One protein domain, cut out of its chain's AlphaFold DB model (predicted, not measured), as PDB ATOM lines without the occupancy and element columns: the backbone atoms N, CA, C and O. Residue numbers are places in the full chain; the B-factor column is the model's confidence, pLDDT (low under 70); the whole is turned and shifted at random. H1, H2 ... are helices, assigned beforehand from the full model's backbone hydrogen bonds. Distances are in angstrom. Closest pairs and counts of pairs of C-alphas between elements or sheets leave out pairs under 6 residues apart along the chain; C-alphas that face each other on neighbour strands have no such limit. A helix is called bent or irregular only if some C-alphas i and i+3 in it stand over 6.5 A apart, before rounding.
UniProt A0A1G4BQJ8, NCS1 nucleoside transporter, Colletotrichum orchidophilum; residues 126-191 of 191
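What this domain is: This is residues 126 to 191 of the 191 residues of the protein "NCS1 nucleoside transporter" of Colletotrichum orchidophilum (UniProt A0A1G4BQJ8). Two helices, H1 and H3, make a narrow V that is joined near the two ends of the printed part and open at the other end. The chain between them, with the short helix H2 and a long stretch without a named element, bridges the open end as a loose loop. The printed part has 66 residues with three named helices, in the order H1, H2, H3, and no named strand; the class is all helix. The whole is loose, with a radius of gyration of the C-alphas of 14.5 A, and elongated, spanning 43 by 24 by 16 A.

Where its parts are: H1 runs from residue 132 to 149, 24.7 A from first to last C-alpha, beginning with C-alpha 132 at (-294.558, -275.229, -161.927). H1 is neither bent nor irregular, but only just: C-alphas 146 and 149 are 6.1 A apart. H2 holds residues 156 to 160, with C-alpha 156 at (-293.517, -276.769, -192.475). H3 runs from residue 176 to 187, 16.4 A long, and ends with C-alpha 187 at (-303.788, -267.327, -163.192).

How they stand to each other: H1 and H3 touch, H1 with residues 133 to 141 alone. Their closest C-alphas, those of Pro 134 and Ala 186, are 5.0 A apart. They run opposite ways at a steep tilt of 44 degrees, with their centres 10.3 A apart. H2 is apart from H1 and from H3. In H1, H2 and H3 every O i to N i+4 pair is within hydrogen-bond range.

The domain as a whole: The two C-alphas farthest apart, those of Cys 126 and Ala 165, are 43.9 A from each other, while the C-alphas of Cys 126 and Gly 191, the first and last printed, are 12.6 A apart. The printed part has no cut and ends at the chain's last residue. The link from H1 to H2 is short, with 6 residues; that from H2 to H3, residues 161 to 175, is long. The mean pLDDT of the printed part is 76.6, and residues 126 to 137 and 187 to 191 are under 70.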
ATOM      1  N   CYS A 126    -288.615-269.998-153.275       47.75
ATOM      2  CA  CYS A 126    -289.757-269.177-153.696       47.75
ATOM      3  C   CYS A 126    -290.210-269.490-155.136       47.75
ATOM      4  O   CYS A 126    -291.335-269.172-155.504       47.75
ATOM      5  N   GLY A 127    -289.364-270.124-155.956       46.41
ATOM      6  CA  GLY A 127    -289.684-270.559-157.317       46.41
ATOM      7  C   GLY A 127    -290.249-271.982-157.432       46.41
ATOM      8  O   GLY A 127    -290.830-272.316-158.464       46.41
ATOM      9  N   ARG A 128    -290.118-272.840-156.410       46.47
ATOM     10  CA  ARG A 128    -290.501-274.265-156.504       46.47
ATOM     11  C   ARG A 128    -292.009-274.522-156.490       46.47
ATOM     12  O   ARG A 128    -292.431-275.493-157.119       46.47
ATOM     13  N   GLN A 129    -292.802-273.674-155.837       43.84
ATOM     14  CA  GLN A 129    -294.270-273.771-155.836       43.84
ATOM     15  C   GLN A 129    -294.932-272.959-156.971       43.84
ATOM     16  O   GLN A 129    -295.624-273.568-157.784       43.84
ATOM     17  N   PRO A 130    -294.653-271.655-157.181       48.00
ATOM     18  CA  PRO A 130    -295.388-270.870-158.179       48.00
ATOM     19  C   PRO A 130    -294.895-271.008-159.635       48.00
ATOM     20  O   PRO A 130    -295.637-270.653-160.545       48.00
ATOM     21  N   GLN A 131    -293.687-271.526-159.929       48.94
ATOM     22  CA  GLN A 131    -293.204-271.659-161.326       48.94
ATOM     23  C   GLN A 131    -293.542-272.994-162.010       48.94
ATOM     24  O   GLN A 131    -293.339-273.126-163.223       48.94
ATOM     25  N   ARG A 132    -294.071-273.992-161.286       49.56
ATOM     26  CA  ARG A 132    -294.558-275.229-161.927       49.56
ATOM     27  C   ARG A 132    -295.708-274.942-162.889       49.56
ATOM     28  O   ARG A 132    -295.778-275.571-163.940       49.56
ATOM     29  N   LEU A 133    -296.548-273.971-162.541       51.69
ATOM     30  CA  LEU A 133    -297.825-273.685-163.190       51.69
ATOM     31  C   LEU A 133    -297.669-272.909-164.514       51.69
ATOM     32  O   LEU A 133    -298.233-273.345-165.515       51.69
ATOM     33  N   PRO A 134    -296.826-271.859-164.627       56.06
ATOM     34  CA  PRO A 134    -296.594-271.192-165.911       56.06
ATOM     35  C   PRO A 134    -295.868-272.082-166.931       56.06
ATOM     36  O   PRO A 134    -296.114-271.982-168.136       56.06
ATOM     37  N   ARG A 135    -294.973-272.967-166.459       57.38
ATOM     38  CA  ARG A 135    -294.222-273.897-167.318       57.38
ATOM     39  C   ARG A 135    -295.112-275.028-167.841       57.38
ATOM     40  O   ARG A 135    -295.006-275.375-169.015       57.38
ATOM     41  N   SER A 136    -296.010-275.566-167.011       60.47
ATOM     42  CA  SER A 136    -297.009-276.545-167.454       60.47
ATOM     43  C   SER A 136    -298.079-275.914-168.352       60.47
ATOM     44  O   SER A 136    -298.467-276.530-169.343       60.47
ATOM     45  N   ALA A 137    -298.492-274.668-168.088       69.31
ATOM     46  CA  ALA A 137    -299.453-273.944-168.920       69.31
ATOM     47  C   ALA A 137    -298.968-273.773-170.370       69.31
ATOM     48  O   ALA A 137    -299.735-274.010-171.303       69.31
ATOM     49  N   HIS A 138    -297.686-273.445-170.575       74.00
ATOM     50  CA  HIS A 138    -297.114-273.330-171.921       74.00
ATOM     51  C   HIS A 138    -297.121-274.674-172.667       74.00
ATOM     52  O   HIS A 138    -297.549-274.742-173.818       74.00
ATOM     53  N   GLY A 139    -296.692-275.761-172.015       75.56
ATOM     54  CA  GLY A 139    -296.694-277.096-172.627       75.56
ATOM     55  C   GLY A 139    -298.100-277.547-173.032       75.56
ATOM     56  O   GLY A 139    -298.318-277.964-174.168       75.56
ATOM     57  N   ASN A 140    -299.075-277.368-172.138       76.94
ATOM     58  CA  ASN A 140    -300.474-277.716-172.391       76.94
ATOM     59  C   ASN A 140    -301.070-276.922-173.553       76.94
ATOM     60  O   ASN A 140    -301.826-277.465-174.355       76.94
ATOM     61  N   GLN A 141    -300.709-275.648-173.669       83.00
ATOM     62  CA  GLN A 141    -301.162-274.790-174.750       83.00
ATOM     63  C   GLN A 141    -300.637-275.243-176.114       83.00
ATOM     64  O   GLN A 141    -301.409-275.327-177.070       83.00
ATOM     65  N   VAL A 142    -299.345-275.571-176.208       85.19
ATOM     66  CA  VAL A 142    -298.745-276.086-177.447       85.19
ATOM     67  C   VAL A 142    -299.363-277.437-177.820       85.19
ATOM     68  O   VAL A 142    -299.718-277.661-178.978       85.19
ATOM     69  N   CYS A 143    -299.571-278.321-176.838       84.56
ATOM     70  CA  CYS A 143    -300.252-279.598-177.048       84.56
ATOM     71  C   CYS A 143    -301.702-279.417-177.523       84.56
ATOM     72  O   CYS A 143    -302.129-280.102-178.452       84.56
ATOM     73  N   ALA A 144    -302.451-278.493-176.920       87.19
ATOM     74  CA  ALA A 144    -303.828-278.198-177.300       87.19
ATOM     75  C   ALA A 144    -303.913-277.634-178.726       87.19
ATOM     76  O   ALA A 144    -304.737-278.102-179.510       87.19
ATOM     77  N   ASP A 145    -303.034-276.699-179.101       88.38
ATOM     78  CA  ASP A 145    -302.998-276.165-180.468       88.38
ATOM     79  C   ASP A 145    -302.677-277.267-181.489       88.38
ATOM     80  O   ASP A 145    -303.335-277.380-182.524       88.38
ATOM     81  N   TYR A 146    -301.726-278.151-181.174       89.50
ATOM     82  CA  TYR A 146    -301.352-279.244-182.067       89.50
ATOM     83  C   TYR A 146    -302.455-280.299-182.229       89.50
ATOM     84  O   TYR A 146    -302.759-280.715-183.349       89.50
ATOM     85  N   VAL A 147    -303.062-280.746-181.126       91.19
ATOM     86  CA  VAL A 147    -304.013-281.868-181.135       91.19
ATOM     87  C   VAL A 147    -305.435-281.413-181.460       91.19
ATOM     88  O   VAL A 147    -306.083-282.045-182.292       91.19
ATOM     89  N   LEU A 148    -305.919-280.336-180.835       90.56
ATOM     90  CA  LEU A 148    -307.309-279.886-180.967       90.56
ATOM     91  C   LEU A 148    -307.491-278.963-182.173       90.56
ATOM     92  O   LEU A 148    -308.357-279.218-183.010       90.56
ATOM     93  N   THR A 149    -306.666-277.918-182.292       87.75
ATOM     94  CA  THR A 149    -306.824-276.910-183.356       87.75
ATOM     95  C   THR A 149    -306.315-277.436-184.696       87.75
ATOM     96  O   THR A 149    -307.003-277.339-185.710       87.75
ATOM     97  N   ARG A 150    -305.111-278.021-184.713       87.12
ATOM     98  CA  ARG A 150    -304.424-278.432-185.949       87.12
ATOM     99  C   ARG A 150    -304.578-279.904-186.306       87.12
ATOM    100  O   ARG A 150    -304.090-280.317-187.355       87.12
ATOM    101  N   LYS A 151    -305.233-280.705-185.458       89.88
ATOM    102  CA  LYS A 151    -305.465-282.146-185.676       89.88
ATOM    103  C   LYS A 151    -304.198-282.903-186.108       89.88
ATOM    104  O   LYS A 151    -304.253-283.779-186.965       89.88
ATOM    105  N   ARG A 152    -303.055-282.570-185.495       89.25
ATOM    106  CA  ARG A 152    -301.724-283.150-185.753       89.25
ATOM    107  C   ARG A 152    -301.114-282.830-187.131       89.25
ATOM    108  O   ARG A 152    -300.158-283.488-187.529       89.25
ATOM    109  N   ALA A 153    -301.617-281.823-187.848       88.88
ATOM    110  CA  ALA A 153    -301.069-281.385-189.134       88.88
ATOM    111  C   ALA A 153    -300.399-280.002-189.025       88.88
ATOM    112  O   ALA A 153    -301.036-279.006-188.685       88.88
ATOM    113  N   ILE A 154    -299.100-279.925-189.340       89.19
ATOM    114  CA  ILE A 154    -298.323-278.675-189.370       89.19
ATOM    115  C   ILE A 154    -297.749-278.485-190.774       89.19
ATOM    116  O   ILE A 154    -297.134-279.394-191.330       89.19
ATOM    117  N   LYS A 155    -297.913-277.285-191.338       89.12
ATOM    118  CA  LYS A 155    -297.355-276.932-192.646       89.12
ATOM    119  C   LYS A 155    -295.956-276.339-192.473       89.12
ATOM    120  O   LYS A 155    -295.815-275.159-192.171       89.12
ATOM    121  N   LEU A 156    -294.923-277.157-192.684       87.50
ATOM    122  CA  LEU A 156    -293.517-276.769-192.475       87.50
ATOM    123  C   LEU A 156    -293.080-275.553-193.304       87.50
ATOM    124  O   LEU A 156    -292.322-274.723-192.811       87.50
ATOM    125  N   THR A 157    -293.561-275.429-194.541       87.75
ATOM    126  CA  THR A 157    -293.178-274.323-195.432       87.75
ATOM    127  C   THR A 157    -293.584-272.959-194.882       87.75
ATOM    128  O   THR A 157    -292.838-271.996-195.023       87.75
ATOM    129  N   ASP A 158    -294.720-272.892-194.189       86.44
ATOM    130  CA  ASP A 158    -295.225-271.653-193.604       86.44
ATOM    131  C   ASP A 158    -294.588-271.362-192.232       86.44
ATOM    132  O   ASP A 158    -294.552-270.205-191.821       86.44
ATOM    133  N   VAL A 159    -294.056-272.378-191.537       87.12
ATOM    134  CA  VAL A 159    -293.339-272.217-190.252       87.12
ATOM    135  C   VAL A 159    -291.975-271.555-190.452       87.12
ATOM    136  O   VAL A 159    -291.586-270.701-189.664       87.12
ATOM    137  N   TYR A 160    -291.252-271.934-191.510       84.81
ATOM    138  CA  TYR A 160    -289.941-271.352-191.829       84.81
ATOM    139  C   TYR A 160    -290.027-270.132-192.761       84.81
ATOM    140  O   TYR A 160    -289.031-269.441-192.973       84.81
ATOM    141  N   GLY A 161    -291.203-269.857-193.332       80.25
ATOM    142  CA  GLY A 161    -291.427-268.737-194.241       80.25
ATOM    143  C   GLY A 161    -291.732-267.431-193.504       80.25
ATOM    144  O   GLY A 161    -292.776-267.302-192.871       80.25
ATOM    145  N   ASN A 162    -290.878-266.418-193.665       76.31
ATOM    146  CA  ASN A 162    -291.097-265.067-193.130       76.31
ATOM    147  C   ASN A 162    -291.961-264.202-194.072       76.31
ATOM    148  O   ASN A 162    -291.567-263.104-194.467       76.31
ATOM    149  N   SER A 163    -293.104-264.735-194.513       82.88
ATOM    150  CA  SER A 163    -294.018-264.044-195.430       82.88
ATOM    151  C   SER A 163    -295.276-263.576-194.694       82.88
ATOM    152  O   SER A 163    -295.848-264.363-193.937       82.88
ATOM    153  N   PRO A 164    -295.791-262.361-194.970       82.06
ATOM    154  CA  PRO A 164    -297.085-261.905-194.459       82.06
ATOM    155  C   PRO A 164    -298.262-262.803-194.861       82.06
ATOM    156  O   PRO A 164    -299.310-262.760-194.225       82.06
ATOM    157  N   ALA A 165    -298.091-263.611-195.914       82.81
ATOM    158  CA  ALA A 165    -299.074-264.587-196.375       82.81
ATOM    159  C   ALA A 165    -299.028-265.921-195.602       82.81
ATOM    160  O   ALA A 165    -299.851-266.799-195.856       82.81
ATOM    161  N   SER A 166    -298.068-266.105-194.685       87.00
ATOM    162  CA  SER A 166    -297.974-267.316-193.868       87.00
ATOM    163  C   SER A 166    -299.166-267.421-192.917       87.00
ATOM    164  O   SER A 166    -299.528-266.462-192.232       87.00
ATOM    165  N   ILE A 167    -299.726-268.627-192.796       86.19
ATOM    166  CA  ILE A 167    -300.804-268.938-191.844       86.19
ATOM    167  C   ILE A 167    -300.412-268.684-190.377       86.19
ATOM    168  O   ILE A 167    -301.286-268.588-189.517       86.19
ATOM    169  N   TYR A 168    -299.110-268.580-190.087       86.81
ATOM    170  CA  TYR A 168    -298.566-268.326-188.751       86.81
ATOM    171  C   TYR A 168    -298.219-266.849-188.506       86.81
ATOM    172  O   TYR A 168    -297.742-266.512-187.425       86.81
ATOM    173  N   TRP A 169    -298.460-265.955-189.473       84.12
ATOM    174  CA  TRP A 169    -298.111-264.537-189.347       84.12
ATOM    175  C   TRP A 169    -299.023-263.775-188.374       84.12
ATOM    176  O   TRP A 169    -298.573-262.823-187.749       84.12
ATOM    177  N   TYR A 170    -300.282-264.183-188.185       86.50
ATOM    178  CA  TYR A 170    -301.238-263.532-187.267       86.50
ATOM    179  C   TYR A 170    -301.179-261.983-187.333       86.50
ATOM    180  O   TYR A 170    -301.187-261.397-188.416       86.50
ATOM    181  N   THR A 171    -301.120-261.291-186.188       83.94
ATOM    182  CA  THR A 171    -300.962-259.834-186.123       83.94
ATOM    183  C   THR A 171    -299.476-259.462-186.150       83.94
ATOM    184  O   THR A 171    -298.874-259.257-185.100       83.94
ATOM    185  N   ARG A 172    -298.885-259.376-187.355       84.19
ATOM    186  CA  ARG A 172    -297.474-258.978-187.601       84.19
ATOM    187  C   ARG A 172    -296.422-259.865-186.909       84.19
ATOM    188  O   ARG A 172    -295.451-259.371-186.351       84.19
ATOM    189  N   GLY A 173    -296.634-261.171-186.926       82.62
ATOM    190  CA  GLY A 173    -295.789-262.182-186.288       82.62
ATOM    191  C   GLY A 173    -296.179-262.511-184.846       82.62
ATOM    192  O   GLY A 173    -295.589-263.405-184.249       82.62
ATOM    193  N   TRP A 174    -297.179-261.829-184.271       84.75
ATOM    194  CA  TRP A 174    -297.623-262.060-182.896       84.75
ATOM    195  C   TRP A 174    -299.041-262.623-182.836       84.75
ATOM    196  O   TRP A 174    -299.946-262.119-183.503       84.75
ATOM    197  N   ASN A 175    -299.262-263.627-181.984       89.00
ATOM    198  CA  ASN A 175    -300.590-264.148-181.672       89.00
ATOM    199  C   ASN A 175    -300.982-263.784-180.234       89.00
ATOM    200  O   ASN A 175    -300.664-264.492-179.282       89.00
ATOM    201  N   TRP A 176    -301.718-262.688-180.065       87.62
ATOM    202  CA  TRP A 176    -302.144-262.230-178.739       87.62
ATOM    203  C   TRP A 176    -303.081-263.218-178.027       87.62
ATOM    204  O   TRP A 176    -303.085-263.271-176.800       87.62
ATOM    205  N   ARG A 177    -303.832-264.045-178.771       86.06
ATOM    206  CA  ARG A 177    -304.724-265.060-178.184       86.06
ATOM    207  C   ARG A 177    -303.927-266.091-177.392       86.06
ATOM    208  O   ARG A 177    -304.381-266.527-176.341       86.06
ATOM    209  N   VAL A 178    -302.723-266.414-177.871       85.19
ATOM    210  CA  VAL A 178    -301.787-267.325-177.202       85.19
ATOM    211  C   VAL A 178    -301.294-266.714-175.889       85.19
ATOM    212  O   VAL A 178    -301.279-267.393-174.866       85.19
ATOM    213  N   ALA A 179    -300.950-265.426-175.887       84.94
ATOM    214  CA  ALA A 179    -300.531-264.735-174.670       84.94
ATOM    215  C   ALA A 179    -301.655-264.686-173.621       84.94
ATOM    216  O   ALA A 179    -301.422-264.970-172.448       84.94
ATOM    217  N   VAL A 180    -302.889-264.398-174.046       86.31
ATOM    218  CA  VAL A 180    -304.054-264.365-173.149       86.31
ATOM    219  C   VAL A 180    -304.357-265.746-172.571       86.31
ATOM    220  O   VAL A 180    -304.541-265.857-171.363       86.31
ATOM    221  N   SER A 181    -304.359-266.812-173.378       84.50
ATOM    222  CA  SER A 181    -304.598-268.162-172.850       84.50
ATOM    223  C   SER A 181    -303.489-268.637-171.909       84.50
ATOM    224  O   SER A 181    -303.781-269.355-170.956       84.50
ATOM    225  N   TRP A 182    -302.238-268.216-172.129       83.31
ATOM    226  CA  TRP A 182    -301.140-268.506-171.204       83.31
ATOM    227  C   TRP A 182    -301.328-267.790-169.863       83.31
ATOM    228  O   TRP A 182    -301.209-268.422-168.817       83.31
ATOM    229  N   LEU A 183    -301.684-266.500-169.884       82.25
ATOM    230  CA  LEU A 183    -301.963-265.725-168.669       82.25
ATOM    231  C   LEU A 183    -303.161-266.282-167.897       82.25
ATOM    232  O   LEU A 183    -303.096-266.402-166.677       82.25
ATOM    233  N   LEU A 184    -304.231-266.668-168.595       81.81
ATOM    234  CA  LEU A 184    -305.386-267.323-167.978       81.81
ATOM    235  C   LEU A 184    -304.994-268.669-167.361       81.81
ATOM    236  O   LEU A 184    -305.339-268.926-166.213       81.81
ATOM    237  N   GLY A 185    -304.216-269.494-168.068       76.00
ATOM    238  CA  GLY A 185    -303.717-270.765-167.539       76.00
ATOM    239  C   GLY A 185    -302.803-270.597-166.322       76.00
ATOM    240  O   GLY A 185    -302.901-271.370-165.375       76.00
ATOM    241  N   ALA A 186    -301.955-269.566-166.321       71.88
ATOM    242  CA  ALA A 186    -301.087-269.237-165.194       71.88
ATOM    243  C   ALA A 186    -301.862-268.664-163.992       71.88
ATOM    244  O   ALA A 186    -301.470-268.895-162.854       71.88
ATOM    245  N   CYS A 187    -302.956-267.937-164.233       68.94
ATOM    246  CA  CYS A 187    -303.788-267.327-163.192       68.94
ATOM    247  C   CYS A 187    -304.801-268.315-162.579       68.94
ATOM    248  O   CYS A 187    -305.090-268.244-161.389       68.94
ATOM    249  N   MET A 188    -305.328-269.259-163.369       64.62
ATOM    250  CA  MET A 188    -306.373-270.199-162.930       64.62
ATOM    251  C   MET A 188    -305.885-271.292-161.968       64.62
ATOM    252  O   MET A 188    -306.717-271.942-161.340       64.62
ATOM    253  N   PHE A 189    -304.574-271.482-161.808       54.88
ATOM    254  CA  PHE A 189    -304.018-272.392-160.806       54.88
ATOM    255  C   PHE A 189    -303.111-271.624-159.836       54.88
ATOM    256  O   PHE A 189    -301.920-271.486-160.095       54.88
ATOM    257  N   PRO A 190    -303.654-271.108-158.723       44.66
ATOM    258  CA  PRO A 190    -302.872-270.668-157.577       44.66
ATOM    259  C   PRO A 190    -302.724-271.845-156.598       44.66
ATOM    260  O   PRO A 190    -303.647-272.139-155.840       44.66
ATOM    261  N   GLY A 191    -301.592-272.555-156.632       43.34
ATOM    262  CA  GLY A 191    -301.316-273.664-155.703       43.34
ATOM    263  C   GLY A 191    -299.979-274.349-155.922       43.34
ATOM    264  O   GLY A 191    -299.894-275.150-156.877       43.34
TER     265      GLY A 191